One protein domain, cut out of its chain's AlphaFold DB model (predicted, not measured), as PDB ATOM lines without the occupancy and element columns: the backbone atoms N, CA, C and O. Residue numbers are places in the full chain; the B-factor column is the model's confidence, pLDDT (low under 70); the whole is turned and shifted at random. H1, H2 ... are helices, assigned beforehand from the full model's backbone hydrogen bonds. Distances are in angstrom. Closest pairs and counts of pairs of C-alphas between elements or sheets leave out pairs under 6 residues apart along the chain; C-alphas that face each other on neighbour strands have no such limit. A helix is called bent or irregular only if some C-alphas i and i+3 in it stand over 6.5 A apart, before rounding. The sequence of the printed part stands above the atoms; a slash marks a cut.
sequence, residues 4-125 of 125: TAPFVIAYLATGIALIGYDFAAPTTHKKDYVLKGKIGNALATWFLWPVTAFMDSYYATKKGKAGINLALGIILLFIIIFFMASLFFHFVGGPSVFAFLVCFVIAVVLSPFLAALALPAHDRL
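AT A GLANCE: This is residues 4 to 125 of the 125 residues of an uncharacterized protein of Nitrosomonas marina (UniProt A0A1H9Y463). Three long helices, H1, H5 and H6, form an up-and-down bundle, their centres set in a triangle and H1 crossing the other two obliquely. At one end H4 folds back along the first part of H5 as a helical hairpin, while the short H3 packs on residues 12 to 19 of H1, with little H2 beyond it. The printed part has 122 residues with six named helices, H1 to H6 in chain order, and no named strand; the class is all helix. The whole is compact, with a radius of gyration of the C-alphas of 14.9 A, and elongated, spanning 47 by 27 by 21 A.

HOW THE PARTS SIT: The longest helix is H5, residues 67 to 92. It forms a helical hairpin with H6, residues 97 to 118: they touch, closest at the C-alphas of Gly 73 and Ala 118, 4.8 A apart, and run opposite ways at a shallow tilt of 32 degrees, only just short of steep. H1, residues 4 to 24, is the hub, touching four helices. With residues 6 to 14 alone it touches H5, opposite ways at a steep tilt of 44 degrees, the C-alphas of Ala 10 and Phe 82 being closest at 4.8 A. H1 touches H6, the same way at a steep tilt of 42 degrees, closest at the C-alphas of Ala 17 and Ser 111, 5.4 A. H4, residues 49 to 62, touches residues 67 to 74 of H5 in a second helical hairpin, opposite ways at a shallow tilt of 26 degrees, the C-alphas of Ser 57 and Gly 67 being closest at 4.1 A. H3, residues 39 to 47, touches residues 12 to 19 of H1 at a steep tilt of 39 degrees, closest at the C-alphas of Gly 15 and Trp 46, 4.2 A. H2, residues 32 to 35, touches H3 only at the corner, closest at the C-alphas of Tyr 33 and Asn 41, 6.1 A. H4 and H6 are apart. Every O i to N i+4 pair is within hydrogen-bond range in H1, H3, H4 and H5, against 16 of 18 in H6; H2 is too short for such a pair, and its one O i to N i+3 pair is not within range.

IN THESE COORDINATES: H5 measures 37.8 A from first to last C-alpha, H1 30.1 A, H6 28.8 A and H4 19.4 A. C-alpha 4, where H1 begins, is at (-50.437, -7.708, 22.791), and C-alpha 118, where H6 ends, is at (-41.873, -25.891, 34.269). H6 is irregular, with C-alphas 109 and 112 7.1 A apart, and has a kink of 50 degrees near residue 112.

THE WHOLE: The C-alphas farthest apart, those of Lys 63 and Gly 93, are 47.7 A apart. The printed part has no cut and no long link. Mean pLDDT of the printed part is 89.1; residues 93 to 94 are under 70.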
ATOM      1  N   THR A   4     -50.046  -6.816  23.891       86.50
ATOM      2  CA  THR A   4     -50.437  -7.708  22.791       86.50
ATOM      3  C   THR A   4     -49.249  -8.475  22.206       86.50
ATOM      4  O   THR A   4     -49.352  -9.678  21.994       86.50
ATOM      5  N   ALA A   5     -48.110  -7.814  21.983       87.88
ATOM      6  CA  ALA A   5     -46.928  -8.469  21.419       87.88
ATOM      7  C   ALA A   5     -46.318  -9.524  22.370       87.88
ATOM      8  O   ALA A   5     -46.165 -10.668  21.934       87.88
ATOM      9  N   PRO A   6     -46.055  -9.219  23.660       91.88
ATOM     10  CA  PRO A   6     -45.623 -10.228  24.628       91.88
ATOM     11  C   PRO A   6     -46.582 -11.416  24.738       91.88
ATOM     12  O   PRO A   6     -46.141 -12.563  24.779       91.88
ATOM     13  N   PHE A   7     -47.892 -11.153  24.736       93.81
ATOM     14  CA  PHE A   7     -48.911 -12.197  24.827       93.81
ATOM     15  C   PHE A   7     -48.881 -13.145  23.625       93.81
ATOM     16  O   PHE A   7     -48.870 -14.362  23.803       93.81
ATOM     17  N   VAL A   8     -48.828 -12.606  22.401       93.19
ATOM     18  CA  VAL A   8     -48.772 -13.419  21.174       93.19
ATOM     19  C   VAL A   8     -47.501 -14.270  21.140       93.19
ATOM     20  O   VAL A   8     -47.570 -15.454  20.813       93.19
ATOM     21  N   ILE A   9     -46.353 -13.702  21.519       94.12
ATOM     22  CA  ILE A   9     -45.090 -14.450  21.582       94.12
ATOM     23  C   ILE A   9     -45.183 -15.577  22.606       94.12
ATOM     24  O   ILE A   9     -44.869 -16.719  22.275       94.12
ATOM     25  N   ALA A  10     -45.660 -15.282  23.817       95.69
ATOM     26  CA  ALA A  10     -45.825 -16.284  24.863       95.69
ATOM     27  C   ALA A  10     -46.758 -17.412  24.431       95.69
ATOM     28  O   ALA A  10     -46.437 -18.584  24.621       95.69
ATOM     29  N   TYR A  11     -47.868 -17.071  23.782       95.69
ATOM     30  CA  TYR A  11     -48.829 -18.041  23.279       95.69
ATOM     31  C   TYR A  11     -48.198 -18.993  22.259       95.69
ATOM     32  O   TYR A  11     -48.264 -20.212  22.422       95.69
ATOM     33  N   LEU A  12     -47.555 -18.441  21.228       95.69
ATOM     34  CA  LEU A  12     -46.974 -19.234  20.146       95.69
ATOM     35  C   LEU A  12     -45.780 -20.063  20.624       95.69
ATOM     36  O   LEU A  12     -45.677 -21.236  20.267       95.69
ATOM     37  N   ALA A  13     -44.898 -19.483  21.438       95.56
ATOM     38  CA  ALA A  13     -43.728 -20.183  21.958       95.56
ATOM     39  C   ALA A  13     -44.116 -21.289  22.951       95.56
ATOM     40  O   ALA A  13     -43.497 -22.349  22.923       95.56
ATOM     41  N   THR A  14     -45.168 -21.098  23.759       96.06
ATOM     42  CA  THR A  14     -45.704 -22.157  24.635       96.06
ATOM     43  C   THR A  14     -46.204 -23.339  23.810       96.06
ATOM     44  O   THR A  14     -45.838 -24.475  24.092       96.06
ATOM     45  N   GLY A  15     -46.974 -23.095  22.745       94.00
ATOM     46  CA  GLY A  15     -47.431 -24.174  21.866       94.00
ATOM     47  C   GLY A  15     -46.277 -24.940  21.201       94.00
ATOM     48  O   GLY A  15     -46.300 -26.170  21.174       94.00
ATOM     49  N   ILE A  16     -45.225 -24.244  20.744       93.81
ATOM     50  CA  ILE A  16     -44.001 -24.888  20.220       93.81
ATOM     51  C   ILE A  16     -43.329 -25.734  21.301       93.81
ATOM     52  O   ILE A  16     -42.936 -26.869  21.039       93.81
ATOM     53  N   ALA A  17     -43.213 -25.196  22.514       93.56
ATOM     54  CA  ALA A  17     -42.592 -25.883  23.635       93.56
ATOM     55  C   ALA A  17     -43.324 -27.182  23.988       93.56
ATOM     56  O   ALA A  17     -42.679 -28.188  24.267       93.56
ATOM     57  N   LEU A  18     -44.660 -27.186  23.924       92.88
ATOM     58  CA  LEU A  18     -45.476 -28.374  24.189       92.88
ATOM     59  C   LEU A  18     -45.312 -29.444  23.116       92.88
ATOM     60  O   LEU A  18     -45.210 -30.623  23.441       92.88
ATOM     61  N   ILE A  19     -45.211 -29.043  21.850       92.19
ATOM     62  CA  ILE A  19     -44.864 -29.977  20.777       92.19
ATOM     63  C   ILE A  19     -43.465 -30.539  21.027       92.19
ATOM     64  O   ILE A  19     -43.283 -31.751  21.011       92.19
ATOM     65  N   GLY A  20     -42.483 -29.685  21.326       89.19
ATOM     66  CA  GLY A  20     -41.128 -30.117  21.668       89.19
ATOM     67  C   GLY A  20     -41.101 -31.108  22.836       89.19
ATOM     68  O   GLY A  20     -40.428 -32.134  22.755       89.19
ATOM     69  N   TYR A  21     -41.891 -30.847  23.878       89.31
ATOM     70  CA  TYR A  21     -42.075 -31.728  25.027       89.31
ATOM     71  C   TYR A  21     -42.655 -33.090  24.613       89.31
ATOM     72  O   TYR A  21     -42.076 -34.123  24.946       89.31
ATOM     73  N   ASP A  22     -43.713 -33.102  23.798       88.38
ATOM     74  CA  ASP A  22     -44.326 -34.330  23.278       88.38
ATOM     75  C   ASP A  22     -43.362 -35.139  22.380       88.38
ATOM     76  O   ASP A  22     -43.393 -36.373  22.373       88.38
ATOM     77  N   PHE A  23     -42.488 -34.466  21.621       87.00
ATOM     78  CA  PHE A  23     -41.446 -35.105  20.805       87.00
ATOM     79  C   PHE A  23     -40.309 -35.696  21.650       87.00
ATOM     80  O   PHE A  23     -39.765 -36.747  21.290       87.00
ATOM     81  N   ALA A  24     -39.971 -35.037  22.761       86.81
ATOM     82  CA  ALA A  24     -38.948 -35.460  23.713       86.81
ATOM     83  C   ALA A  24     -39.415 -36.587  24.651       86.81
ATOM     84  O   ALA A  24     -38.588 -37.191  25.336       86.81
ATOM     85  N   ALA A  25     -40.716 -36.897  24.675       85.75
ATOM     86  CA  ALA A  25     -41.272 -37.988  25.465       85.75
ATOM     87  C   ALA A  25     -40.604 -39.345  25.143       85.75
ATOM     88  O   ALA A  25     -40.322 -39.635  23.971       85.75
ATOM     89  N   PRO A  26     -40.412 -40.236  26.137       84.56
ATOM     90  CA  PRO A  26     -40.053 -41.632  25.894       84.56
ATOM     91  C   PRO A  26     -41.098 -42.332  25.019       84.56
ATOM     92  O   PRO A  26     -42.276 -41.986  25.053       84.56
ATOM     93  N   THR A  27     -40.706 -43.365  24.270       82.81
ATOM     94  CA  THR A  27     -41.586 -44.065  23.311       82.81
ATOM     95  C   THR A  27     -42.886 -44.585  23.930       82.81
ATOM     96  O   THR A  27     -43.904 -44.634  23.250       82.81
ATOM     97  N   THR A  28     -42.867 -44.927  25.219       81.19
ATOM     98  CA  THR A  28     -44.028 -45.382  26.003       81.19
ATOM     99  C   THR A  28     -45.029 -44.271  26.341       81.19
ATOM    100  O   THR A  28     -46.195 -44.570  26.584       81.19
ATOM    101  N   HIS A  29     -44.597 -43.006  26.334       81.69
ATOM    102  CA  HIS A  29     -45.416 -41.820  26.622       81.69
ATOM    103  C   HIS A  29     -45.604 -40.911  25.399       81.69
ATOM    104  O   HIS A  29     -46.368 -39.947  25.469       81.69
ATOM    105  N   LYS A  30     -44.935 -41.200  24.271       83.75
ATOM    106  CA  LYS A  30     -45.089 -40.432  23.032       83.75
ATOM    107  C   LYS A  30     -46.536 -40.437  22.581       83.75
ATOM    108  O   LYS A  30     -47.166 -41.485  22.431       83.75
ATOM    109  N   LYS A  31     -47.045 -39.245  22.285       83.31
ATOM    110  CA  LYS A  31     -48.383 -39.098  21.732       83.31
ATOM    111  C   LYS A  31     -48.468 -39.720  20.345       83.31
ATOM    112  O   LYS A  31     -47.542 -39.660  19.535       83.31
ATOM    113  N   ASP A  32     -49.653 -40.232  20.047       82.81
ATOM    114  CA  ASP A  32     -49.989 -40.883  18.783       82.81
ATOM    115  C   ASP A  32     -49.642 -40.035  17.557       82.81
ATOM    116  O   ASP A  32     -49.237 -40.565  16.524       82.81
ATOM    117  N   TYR A  33     -49.800 -38.712  17.652       83.38
ATOM    118  CA  TYR A  33     -49.496 -37.823  16.536       83.38
ATOM    119  C   TYR A  33     -47.993 -37.701  16.263       83.38
ATOM    120  O   TYR A  33     -47.616 -37.530  15.106       83.38
ATOM    121  N   VAL A  34     -47.153 -37.830  17.292       85.50
ATOM    122  CA  VAL A  34     -45.691 -37.845  17.167       85.50
ATOM    123  C   VAL A  34     -45.257 -39.162  16.535       85.50
ATOM    124  O   VAL A  34     -44.513 -39.165  15.559       85.50
ATOM    125  N   LEU A  35     -45.782 -40.287  17.033       85.56
ATOM    126  CA  LEU A  35     -45.469 -41.622  16.511       85.56
ATOM    127  C   LEU A  35     -45.915 -41.806  15.055       85.56
ATOM    128  O   LEU A  35     -45.212 -42.429  14.267       85.56
ATOM    129  N   LYS A  36     -47.082 -41.263  14.696       85.94
ATOM    130  CA  LYS A  36     -47.687 -41.410  13.362       85.94
ATOM    131  C   LYS A  36     -47.355 -40.251  12.414       85.94
ATOM    132  O   LYS A  36     -47.931 -40.194  11.332       85.94
ATOM    133  N   GLY A  37     -46.504 -39.304  12.822       82.88
ATOM    134  CA  GLY A  37     -46.123 -38.150  11.998       82.88
ATOM    135  C   GLY A  37     -47.305 -37.276  11.555       82.88
ATOM    136  O   GLY A  37     -47.292 -36.715  10.460       82.88
ATOM    137  N   LYS A  38     -48.364 -37.168  12.367       87.50
ATOM    138  CA  LYS A  38     -49.581 -36.418  12.016       87.50
ATOM    139  C   LYS A  38     -49.375 -34.919  12.237       87.50
ATOM    140  O   LYS A  38     -49.774 -34.376  13.266       87.50
ATOM    141  N   ILE A  39     -48.812 -34.248  11.234       85.06
ATOM    142  CA  ILE A  39     -48.513 -32.805  11.255       85.06
ATOM    143  C   ILE A  39     -49.754 -31.967  11.595       85.06
ATOM    144  O   ILE A  39     -49.655 -31.027  12.374       85.06
ATOM    145  N   GLY A  40     -50.937 -32.334  11.088       84.94
ATOM    146  CA  GLY A  40     -52.179 -31.612  11.392       84.94
ATOM    147  C   GLY A  40     -52.504 -31.562  12.890       84.94
ATOM    148  O   GLY A  40     -52.917 -30.525  13.398       84.94
ATOM    149  N   ASN A  41     -52.231 -32.645  13.620       84.75
ATOM    150  CA  ASN A  41     -52.432 -32.681  15.067       84.75
ATOM    151  C   ASN A  41     -51.346 -31.893  15.807       84.75
ATOM    152  O   ASN A  41     -51.660 -31.249  16.799       84.75
ATOM    153  N   ALA A  42     -50.104 -31.890  15.309       86.38
ATOM    154  CA  ALA A  42     -49.051 -31.037  15.859       86.38
ATOM    155  C   ALA A  42     -49.400 -29.548  15.687       86.38
ATOM    156  O   ALA A  42     -49.289 -28.779  16.633       86.38
ATOM    157  N   LEU A  43     -49.910 -29.142  14.519       88.00
ATOM    158  CA  LEU A  43     -50.399 -27.777  14.289       88.00
ATOM    159  C   LEU A  43     -51.594 -27.435  15.187       88.00
ATOM    160  O   LEU A  43     -51.658 -26.330  15.724       88.00
ATOM    161  N   ALA A  44     -52.514 -28.381  15.400       88.31
ATOM    162  CA  ALA A  44     -53.608 -28.202  16.349       88.31
ATOM    163  C   ALA A  44     -53.080 -28.008  17.778       88.31
ATOM    164  O   ALA A  44     -53.508 -27.079  18.454       88.31
ATOM    165  N   THR A  45     -52.103 -28.805  18.221       87.75
ATOM    166  CA  THR A  45     -51.433 -28.597  19.512       87.75
ATOM    167  C   THR A  45     -50.722 -27.252  19.563       87.75
ATOM    168  O   THR A  45     -50.776 -26.611  20.598       87.75
ATOM    169  N   TRP A  46     -50.122 -26.765  18.474       90.62
ATOM    170  CA  TRP A  46     -49.470 -25.453  18.464       90.62
ATOM    171  C   TRP A  46     -50.470 -24.319  18.721       90.62
ATOM    172  O   TRP A  46     -50.289 -23.512  19.632       90.62
ATOM    173  N   PHE A  47     -51.530 -24.254  17.912       92.88
ATOM    174  CA  PHE A  47     -52.447 -23.113  17.898       92.88
ATOM    175  C   PHE A  47     -53.611 -23.241  18.868       92.88
ATOM    176  O   PHE A  47     -54.214 -22.227  19.199       92.88
ATOM    177  N   LEU A  48     -53.941 -24.449  19.321       93.69
ATOM    178  CA  LEU A  48     -55.036 -24.731  20.253       93.69
ATOM    179  C   LEU A  48     -54.508 -25.373  21.538       93.69
ATOM    180  O   LEU A  48     -55.236 -26.106  22.214       93.69
ATOM    181  N   TRP A  49     -53.254 -25.071  21.896       93.38
ATOM    182  CA  TRP A  49     -52.612 -25.641  23.072       93.38
ATOM    183  C   TRP A  49     -53.422 -25.507  24.367       93.38
ATOM    184  O   TRP A  49     -53.372 -26.457  25.142       93.38
ATOM    185  N   PRO A  50     -54.205 -24.435  24.639       92.38
ATOM    186  CA  PRO A  50     -54.977 -24.373  25.881       92.38
ATOM    187  C   PRO A  50     -56.011 -25.499  25.966       92.38
ATOM    188  O   PRO A  50     -56.207 -26.098  27.022       92.38
ATOM    189  N   VAL A  51     -56.633 -25.830  24.831       91.50
ATOM    190  CA  VAL A  51     -57.621 -26.907  24.736       91.50
ATOM    191  C   VAL A  51     -56.930 -28.258  24.860       91.50
ATOM    192  O   VAL A  51     -57.364 -29.096  25.648       91.50
ATOM    193  N   THR A  52     -55.834 -28.480  24.130       89.50
ATOM    194  CA  THR A  52     -55.124 -29.768  24.198       89.50
ATOM    195  C   THR A  52     -54.506 -29.997  25.576       89.50
ATOM    196  O   THR A  52     -54.638 -31.087  26.117       89.50
ATOM    197  N   ALA A  53     -53.932 -28.961  26.191       89.62
ATOM    198  CA  ALA A  53     -53.393 -28.991  27.549       89.62
ATOM    199  C   ALA A  53     -54.468 -29.330  28.586       89.62
ATOM    200  O   ALA A  53     -54.226 -30.140  29.484       89.62
ATOM    201  N   PHE A  54     -55.662 -28.742  28.458       90.81
ATOM    202  CA  PHE A  54     -56.790 -29.063  29.326       90.81
ATOM    203  C   PHE A  54     -57.211 -30.529  29.182       90.81
ATOM    204  O   PHE A  54     -57.353 -31.227  30.186       90.81
ATOM    205  N   MET A  55     -57.353 -31.017  27.947       90.19
ATOM    206  CA  MET A  55     -57.710 -32.414  27.682       90.19
ATOM    207  C   MET A  55     -56.650 -33.380  28.226       90.19
ATOM    208  O   MET A  55     -56.997 -34.343  28.911       90.19
ATOM    209  N   ASP A  56     -55.366 -33.104  27.987       87.88
ATOM    210  CA  ASP A  56     -54.249 -33.913  28.487       87.88
ATOM    211  C   ASP A  56     -54.242 -33.964  30.020       87.88
ATOM    212  O   ASP A  56     -54.159 -35.039  30.617       87.88
ATOM    213  N   SER A  57     -54.421 -32.810  30.665       89.25
ATOM    214  CA  SER A  57     -54.474 -32.692  32.125       89.25
ATOM    215  C   SER A  57     -55.687 -33.418  32.713       89.25
ATOM    216  O   SER A  57     -55.571 -34.112  33.727       89.25
ATOM    217  N   TYR A  58     -56.849 -33.317  32.062       90.38
ATOM    218  CA  TYR A  58     -58.069 -34.014  32.465       90.38
ATOM    219  C   TYR A  58     -57.901 -35.535  32.371       90.38
ATOM    220  O   TYR A  58     -58.184 -36.254  33.334       90.38
ATOM    221  N   TYR A  59     -57.391 -36.044  31.246       88.12
ATOM    222  CA  TYR A  59     -57.185 -37.480  31.065       88.12
ATOM    223  C   TYR A  59     -56.095 -38.045  31.976       88.12
ATOM    224  O   TYR A  59     -56.264 -39.154  32.488       88.12
ATOM    225  N   ALA A  60     -55.011 -37.305  32.217       86.38
ATOM    226  CA  ALA A  60     -53.982 -37.696  33.177       86.38
ATOM    227  C   ALA A  60     -54.559 -37.780  34.599       86.38
ATOM    228  O   ALA A  60     -54.380 -38.791  35.278       86.38
ATOM    229  N   THR A  61     -55.349 -36.783  35.013       89.06
ATOM    230  CA  THR A  61     -56.019 -36.777  36.326       89.06
ATOM    231  C   THR A  61     -57.005 -37.939  36.460       89.06
ATOM    232  O   THR A  61     -56.993 -38.651  37.461       89.06
ATOM    233  N   LYS A  62     -57.810 -38.213  35.422       88.81
ATOM    234  CA  LYS A  62     -58.755 -39.345  35.403       88.81
ATOM    235  C   LYS A  62     -58.054 -40.704  35.526       88.81
ATOM    236  O   LYS A  62     -58.643 -41.652  36.034       88.81
ATOM    237  N   LYS A  63     -56.803 -40.802  35.072       86.19
ATOM    238  CA  LYS A  63     -55.952 -41.995  35.200       86.19
ATOM    239  C   LYS A  63     -55.187 -42.058  36.532       86.19
ATOM    240  O   LYS A  63     -54.350 -42.941  36.687       86.19
ATOM    241  N   GLY A  64     -55.449 -41.145  37.472       81.94
ATOM    242  CA  GLY A  64     -54.774 -41.089  38.774       81.94
ATOM    243  C   GLY A  64     -53.340 -40.558  38.711       81.94
ATOM    244  O   GLY A  64     -52.560 -40.786  39.632       81.94
ATOM    245  N   LYS A  65     -52.973 -39.880  37.620       86.31
ATOM    246  CA  LYS A  65     -51.632 -39.333  37.396       86.31
ATOM    247  C   LYS A  65     -51.593 -37.830  37.671       86.31
ATOM    248  O   LYS A  65     -52.624 -37.214  37.943       86.31
ATOM    249  N   ALA A  66     -50.412 -37.218  37.581       84.88
ATOM    250  CA  ALA A  66     -50.178 -35.821  37.955       84.88
ATOM    251  C   ALA A  66     -50.710 -34.794  36.921       84.88
ATOM    252  O   ALA A  66     -50.004 -33.865  36.533       84.88
ATOM    253  N   GLY A  67     -51.962 -34.936  36.476       87.19
ATOM    254  CA  GLY A  67     -52.572 -34.068  35.466       87.19
ATOM    255  C   GLY A  67     -52.755 -32.615  35.914       87.19
ATOM    256  O   GLY A  67     -52.561 -31.704  35.118       87.19
ATOM    257  N   ILE A  68     -53.030 -32.371  37.199       88.94
ATOM    258  CA  ILE A  68     -53.068 -31.004  37.752       88.94
ATOM    259  C   ILE A  68     -51.679 -30.353  37.674       88.94
ATOM    260  O   ILE A  68     -51.565 -29.183  37.313       88.94
ATOM    261  N   ASN A  69     -50.612 -31.114  37.944       89.38
ATOM    262  CA  ASN A  69     -49.242 -30.605  37.857       89.38
ATOM    263  C   ASN A  69     -48.861 -30.272  36.410       89.38
ATOM    264  O   ASN A  69     -48.114 -29.322  36.195       89.38
ATOM    265  N   LEU A  70     -49.389 -31.012  35.428       90.81
ATOM    266  CA  LEU A  70     -49.237 -30.663  34.017       90.81
ATOM    267  C   LEU A  70     -49.895 -29.315  33.721       90.81
ATOM    268  O   LEU A  70     -49.223 -28.420  33.223       90.81
ATOM    269  N   ALA A  71     -51.167 -29.135  34.088       91.50
ATOM    270  CA  ALA A  71     -51.875 -27.873  33.869       91.50
ATOM    271  C   ALA A  71     -51.138 -26.679  34.500       91.50
ATOM    272  O   ALA A  71     -50.917 -25.665  33.838       91.50
ATOM    273  N   LEU A  72     -50.705 -26.819  35.757       92.38
ATOM    274  CA  LEU A  72     -49.943 -25.783  36.459       92.38
ATOM    275  C   LEU A  72     -48.590 -25.511  35.796       92.38
ATOM    276  O   LEU A  72     -48.220 -24.349  35.642       92.38
ATOM    277  N   GLY A  73     -47.881 -26.553  35.361       93.31
ATOM    278  CA  GLY A  73     -46.610 -26.417  34.652       93.31
ATOM    279  C   GLY A  73     -46.749 -25.672  33.326       93.31
ATOM    280  O   GLY A  73     -45.929 -24.815  33.008       93.31
ATOM    281  N   ILE A  74     -47.820 -25.929  32.573       94.69
ATOM    282  CA  ILE A  74     -48.100 -25.243  31.303       94.69
ATOM    283  C   ILE A  74     -48.447 -23.768  31.543       94.69
ATOM    284  O   ILE A  74     -47.945 -22.893  30.835       94.69
ATOM    285  N   ILE A  75     -49.261 -23.473  32.562       95.06
ATOM    286  CA  ILE A  75     -49.572 -22.092  32.960       95.06
ATOM    287  C   ILE A  75     -48.291 -21.360  33.373       95.06
ATOM    288  O   ILE A  75     -48.057 -20.232  32.942       95.06
ATOM    289  N   LEU A  76     -47.435 -22.007  34.165       95.00
ATOM    290  CA  LEU A  76     -46.162 -21.441  34.594       95.00
ATOM    291  C   LEU A  76     -45.230 -21.178  33.404       95.00
ATOM    292  O   LEU A  76     -44.653 -20.097  33.318       95.00
ATOM    293  N   LEU A  77     -45.130 -22.117  32.460       95.94
ATOM    294  CA  LEU A  77     -44.359 -21.954  31.227       95.94
ATOM    295  C   LEU A  77     -44.822 -20.725  30.434       95.94
ATOM    296  O   LEU A  77     -43.999 -19.888  30.058       95.94
ATOM    297  N   PHE A  78     -46.136 -20.580  30.246       96.19
ATOM    298  CA  PHE A  78     -46.716 -19.417  29.579       96.19
ATOM    299  C   PHE A  78     -46.363 -18.111  30.304       96.19
ATOM    300  O   PHE A  78     -45.925 -17.156  29.664       96.19
ATOM    301  N   ILE A  79     -46.500 -18.074  31.635       95.88
ATOM    302  CA  ILE A  79     -46.185 -16.891  32.451       95.88
ATOM    303  C   ILE A  79     -44.702 -16.522  32.343       95.88
ATOM    304  O   ILE A  79     -44.390 -15.343  32.181       95.88
ATOM    305  N   ILE A  80     -43.789 -17.496  32.396       95.88
ATOM    306  CA  ILE A  80     -42.346 -17.235  32.298       95.88
ATOM    307  C   ILE A  80     -42.004 -16.631  30.934       95.88
ATOM    308  O   ILE A  80     -41.304 -15.618  30.869       95.88
ATOM    309  N   ILE A  81     -42.526 -17.203  29.845       95.94
ATOM    310  CA  ILE A  81     -42.272 -16.683  28.494       95.94
ATOM    311  C   ILE A  81     -42.908 -15.297  28.326       95.94
ATOM    312  O   ILE A  81     -42.286 -14.400  27.756       95.94
ATOM    313  N   PHE A  82     -44.117 -15.090  28.854       95.88
ATOM    314  CA  PHE A  82     -44.784 -13.790  28.839       95.88
ATOM    315  C   PHE A  82     -43.982 -12.724  29.584       95.88
ATOM    316  O   PHE A  82     -43.785 -11.626  29.061       95.88
ATOM    317  N   PHE A  83     -43.487 -13.047  30.779       94.75
ATOM    318  CA  PHE A  83     -42.664 -12.139  31.568       94.75
ATOM    319  C   PHE A  83     -41.368 -11.798  30.832       94.75
ATOM    320  O   PHE A  83     -41.050 -10.622  30.679       94.75
ATOM    321  N   MET A  84     -40.676 -12.800  30.282       94.94
ATOM    322  CA  MET A  84     -39.467 -12.607  29.478       94.94
ATOM    323  C   MET A  84     -39.721 -11.694  28.266       94.94
ATOM    324  O   MET A  84     -38.966 -10.750  28.039       94.94
ATOM    325  N   ALA A  85     -40.793 -11.939  27.508       93.25
ATOM    326  CA  ALA A  85     -41.142 -11.118  26.351       93.25
ATOM    327  C   ALA A  85     -41.513  -9.683  26.760       93.25
ATOM    328  O   ALA A  85     -41.098  -8.725  26.112       93.25
ATOM    329  N   SER A  86     -42.246  -9.519  27.864       92.69
ATOM    330  CA  SER A  86     -42.603  -8.200  28.402       92.69
ATOM    331  C   SER A  86     -41.358  -7.406  28.801       92.69
ATOM    332  O   SER A  86     -41.243  -6.227  28.471       92.69
ATOM    333  N   LEU A  87     -40.398  -8.072  29.445       92.44
ATOM    334  CA  LEU A  87     -39.121  -7.492  29.849       92.44
ATOM    335  C   LEU A  87     -38.311  -7.049  28.623       92.44
ATOM    336  O   LEU A  87     -37.815  -5.928  28.584       92.44
ATOM    337  N   PHE A  88     -38.255  -7.883  27.582       93.06
ATOM    338  CA  PHE A  88     -37.607  -7.536  26.317       93.06
ATOM    339  C   PHE A  88     -38.203  -6.264  25.694       93.06
ATOM    340  O   PHE A  88     -37.468  -5.328  25.380       93.06
ATOM    341  N   PHE A  89     -39.530  -6.189  25.549       90.56
ATOM    342  CA  PHE A  89     -40.173  -5.018  24.944       90.56
ATOM    343  C   PHE A  89     -40.092  -3.760  25.810       90.56
ATOM    344  O   PHE A  89     -40.064  -2.661  25.258       90.56
ATOM    345  N   HIS A  90     -39.993  -3.906  27.133       89.44
ATOM    346  CA  HIS A  90     -39.719  -2.787  28.028       89.44
ATOM    347  C   HIS A  90     -38.355  -2.144  27.724       89.44
ATOM    348  O   HIS A  90     -38.266  -0.923  27.626       89.44
ATOM    349  N   PHE A  91     -37.309  -2.949  27.497       88.19
ATOM    350  CA  PHE A  91     -35.961  -2.444  27.203       88.19
ATOM    351  C   PHE A  91     -35.767  -1.955  25.765       88.19
ATOM    352  O   PHE A  91     -34.965  -1.056  25.528       88.19
ATOM    353  N   VAL A  92     -36.490  -2.521  24.799       86.50
ATOM    354  CA  VAL A  92     -36.369  -2.141  23.378       86.50
ATOM    355  C   VAL A  92     -37.149  -0.855  23.047       86.50
ATOM    356  O   VAL A  92     -36.982  -0.287  21.970       86.50
ATOM    357  N   GLY A  93     -37.966  -0.347  23.974       69.38
ATOM    358  CA  GLY A  93     -38.609   0.968  23.867       69.38
ATOM    359  C   GLY A  93     -39.825   1.029  22.933       69.38
ATOM    360  O   GLY A  93     -40.464   2.075  22.841       69.38
ATOM    361  N   GLY A  94     -40.187  -0.073  22.263       68.81
ATOM    362  CA  GLY A  94     -41.433  -0.173  21.501       68.81
ATOM    363  C   GLY A  94     -41.527  -1.395  20.575       68.81
ATOM    364  O   GLY A  94     -40.510  -1.982  20.195       68.81
ATOM    365  N   PRO A  95     -42.750  -1.801  20.182       73.44
ATOM    366  CA  PRO A  95     -42.956  -2.915  19.266       73.44
ATOM    367  C   PRO A  95     -42.655  -2.504  17.818       73.44
ATOM    368  O   PRO A  95     -43.411  -1.766  17.193       73.44
ATOM    369  N   SER A  96     -41.565  -3.030  17.263       87.00
ATOM    370  CA  SER A  96     -41.302  -3.058  15.820       87.00
ATOM    371  C   SER A  96     -41.364  -4.496  15.302       87.00
ATOM    372  O   SER A  96     -41.223  -5.446  16.073       87.00
ATOM    373  N   VAL A  97     -41.538  -4.676  13.988       85.50
ATOM    374  CA  VAL A  97     -41.512  -6.016  13.366       85.50
ATOM    375  C   VAL A  97     -40.187  -6.725  13.662       85.50
ATOM    376  O   VAL A  97     -40.176  -7.907  13.995       85.50
ATOM    377  N   PHE A  98     -39.073  -5.990  13.618       88.25
ATOM    378  CA  PHE A  98     -37.757  -6.529  13.946       88.25
ATOM    379  C   PHE A  98     -37.660  -6.963  15.415       88.25
ATOM    380  O   PHE A  98     -37.246  -8.085  15.695       88.25
ATOM    381  N   ALA A  99     -38.114  -6.124  16.354       89.31
ATOM    382  CA  ALA A  99     -38.141  -6.460  17.778       89.31
ATOM    383  C   ALA A  99     -39.011  -7.697  18.059       89.31
ATOM    384  O   ALA A  99     -38.625  -8.562  18.842       89.31
ATOM    385  N   PHE A 100     -40.151  -7.817  17.372       89.75
ATOM    386  CA  PHE A 100     -41.019  -8.987  17.468       89.75
ATOM    387  C   PHE A 100     -40.321 -10.265  17.006       89.75
ATOM    388  O   PHE A 100     -40.339 -11.260  17.727       89.75
ATOM    389  N   LEU A 101     -39.662 -10.233  15.843       91.44
ATOM    390  CA  LEU A 101     -38.929 -11.386  15.315       91.44
ATOM    391  C   LEU A 101     -37.781 -11.803  16.239       91.44
ATOM    392  O   LEU A 101     -37.654 -12.985  16.552       91.44
ATOM    393  N   VAL A 102     -36.983 -10.846  16.720       93.56
ATOM    394  CA  VAL A 102     -35.872 -11.124  17.643       93.56
ATOM    395  C   VAL A 102     -36.392 -11.738  18.943       93.56
ATOM    396  O   VAL A 102     -35.907 -12.790  19.360       93.56
ATOM    397  N   CYS A 103     -37.417 -11.138  19.553       94.19
ATOM    398  CA  CYS A 103     -38.015 -11.663  20.777       94.19
ATOM    399  C   CYS A 103     -38.607 -13.062  20.572       94.19
ATOM    400  O   CYS A 103     -38.476 -13.920  21.443       94.19
ATOM    401  N   PHE A 104     -39.249 -13.302  19.427       93.69
ATOM    402  CA  PHE A 104     -39.828 -14.600  19.106       93.69
ATOM    403  C   PHE A 104     -38.748 -15.674  18.942       93.69
ATOM    404  O   PHE A 104     -38.879 -16.752  19.514       93.69
ATOM    405  N   VAL A 105     -37.650 -15.375  18.240       95.31
ATOM    406  CA  VAL A 105     -36.511 -16.299  18.109       95.31
ATOM    407  C   VAL A 105     -35.913 -16.621  19.479       95.31
ATOM    408  O   VAL A 105     -35.722 -17.795  19.788       95.31
ATOM    409  N   ILE A 106     -35.691 -15.613  20.329       93.75
ATOM    410  CA  ILE A 106     -35.204 -15.818  21.704       93.75
ATOM    411  C   ILE A 106     -36.164 -16.725  22.485       93.75
ATOM    412  O   ILE A 106     -35.729 -17.701  23.096       93.75
ATOM    413  N   ALA A 107     -37.470 -16.445  22.424       94.62
ATOM    414  CA  ALA A 107     -38.488 -17.235  23.105       94.62
ATOM    415  C   ALA A 107     -38.486 -18.696  22.647       94.62
ATOM    416  O   ALA A 107     -38.528 -19.593  23.483       94.62
ATOM    417  N   VAL A 108     -38.396 -18.945  21.338       93.00
ATOM    418  CA  VAL A 108     -38.362 -20.297  20.765       93.00
ATOM    419  C   VAL A 108     -37.095 -21.048  21.161       93.00
ATOM    420  O   VAL A 108     -37.178 -22.227  21.488       93.00
ATOM    421  N   VAL A 109     -35.934 -20.389  21.173       93.69
ATOM    422  CA  VAL A 109     -34.659 -21.020  21.554       93.69
ATOM    423  C   VAL A 109     -34.629 -21.376  23.041       93.69
ATOM    424  O   VAL A 109     -34.100 -22.421  23.414       93.69
ATOM    425  N   LEU A 110     -35.214 -20.534  23.897       92.81
ATOM    426  CA  LEU A 110     -35.264 -20.769  25.340       92.81
ATOM    427  C   LEU A 110     -36.392 -21.718  25.763       92.81
ATOM    428  O   LEU A 110     -36.301 -22.338  26.823       92.81
ATOM    429  N   SER A 111     -37.438 -21.861  24.949       91.12
ATOM    430  CA  SER A 111     -38.636 -22.621  25.311       91.12
ATOM    431  C   SER A 111     -38.386 -24.076  25.740       91.12
ATOM    432  O   SER A 111     -39.045 -24.491  26.692       91.12
ATOM    433  N   PRO A 112     -37.426 -24.848  25.175       88.56
ATOM    434  CA  PRO A 112     -37.160 -26.215  25.626       88.56
ATOM    435  C   PRO A 112     -36.601 -26.263  27.051       88.56
ATOM    436  O   PRO A 112     -36.983 -27.122  27.842       88.56
ATOM    437  N   PHE A 113     -35.726 -25.315  27.400       90.62
ATOM    438  CA  PHE A 113     -35.153 -25.208  28.743       90.62
ATOM    439  C   PHE A 113     -36.222 -24.804  29.757       90.62
ATOM    440  O   PHE A 113     -36.325 -25.396  30.828       90.62
ATOM    441  N   LEU A 114     -37.063 -23.833  29.393       91.81
ATOM    442  CA  LEU A 114     -38.176 -23.398  30.233       91.81
ATOM    443  C   LEU A 114     -39.209 -24.514  30.421       91.81
ATOM    444  O   LEU A 114     -39.701 -24.710  31.528       91.81
ATOM    445  N   ALA A 115     -39.496 -25.285  29.371       89.56
ATOM    446  CA  ALA A 115     -40.382 -26.440  29.436       89.56
ATOM    447  C   ALA A 115     -39.822 -27.538  30.346       89.56
ATOM    448  O   ALA A 115     -40.570 -28.091  31.145       89.56
ATOM    449  N   ALA A 116     -38.517 -27.818  30.290       86.62
ATOM    450  CA  ALA A 116     -37.877 -28.793  31.173       86.62
ATOM    451  C   ALA A 116     -37.944 -28.398  32.662       86.62
ATOM    452  O   ALA A 116     -37.975 -29.271  33.525       86.62
ATOM    453  N   LEU A 117     -37.973 -27.094  32.961       88.56
ATOM    454  CA  LEU A 117     -38.104 -26.576  34.326       88.56
ATOM    455  C   LEU A 117     -39.560 -26.521  34.803       88.56
ATOM    456  O   LEU A 117     -39.834 -26.769  35.975       88.56
ATOM    457  N   ALA A 118     -40.484 -26.152  33.914       90.25
ATOM    458  CA  ALA A 118     -41.873 -25.891  34.269       90.25
ATOM    459  C   ALA A 118     -42.763 -27.140  34.195       90.25
ATOM    460  O   ALA A 118     -43.698 -27.273  34.984       90.25
ATOM    461  N   LEU A 119     -42.506 -28.048  33.250       90.88
ATOM    462  CA  LEU A 119     -43.352 -29.215  33.014       90.88
ATOM    463  C   LEU A 119     -42.912 -30.408  33.873       90.88
ATOM    464  O   LEU A 119     -41.718 -30.626  34.084       90.88
ATOM    465  N   PRO A 120     -43.861 -31.224  34.364       86.31
ATOM    466  CA  PRO A 120     -43.521 -32.441  35.089       86.31
ATOM    467  C   PRO A 120     -42.808 -33.453  34.179       86.31
ATOM    468  O   PRO A 120     -42.990 -33.463  32.964       86.31
ATOM    469  N   ALA A 121     -42.018 -34.349  34.770       84.12
ATOM    470  CA  ALA A 121     -41.431 -35.468  34.036       84.12
ATOM    471  C   ALA A 121     -42.523 -36.401  33.479       84.12
ATOM    472  O   ALA A 121     -43.527 -36.647  34.151       84.12
ATOM    473  N   HIS A 122     -42.290 -36.957  32.287       82.00
ATOM    474  CA  HIS A 122     -43.229 -37.849  31.595       82.00
ATOM    475  C   HIS A 122     -43.632 -39.071  32.429       82.00
ATOM    476  O   HIS A 122     -44.781 -39.491  32.370       82.00
ATOM    477  N   ASP A 123     -42.731 -39.584  33.268       74.31
ATOM    478  CA  ASP A 123     -42.985 -40.749  34.128       74.31
ATOM    479  C   ASP A 123     -44.056 -40.482  35.202       74.31
ATOM    480  O   ASP A 123     -44.603 -41.409  35.798       74.31
ATOM    481  N   ARG A 124     -44.371 -39.205  35.464       71.25
ATOM    482  CA  ARG A 124     -45.419 -38.774  36.403       71.25
ATOM    483  C   ARG A 124     -46.778 -38.546  35.712       71.25
ATOM    484  O   ARG A 124     -47.756 -38.244  36.405       71.25
ATOM    485  N   LEU A 125     -46.840 -38.688  34.379       72.50
ATOM    486  CA  LEU A 125     -47.990 -38.437  33.489       72.50
ATOM    487  C   LEU A 125     -48.455 -39.676  32.728       72.50
ATOM    488  O   LEU A 125     -47.732 -40.693  32.643       72.50
TER     489      LEU A 125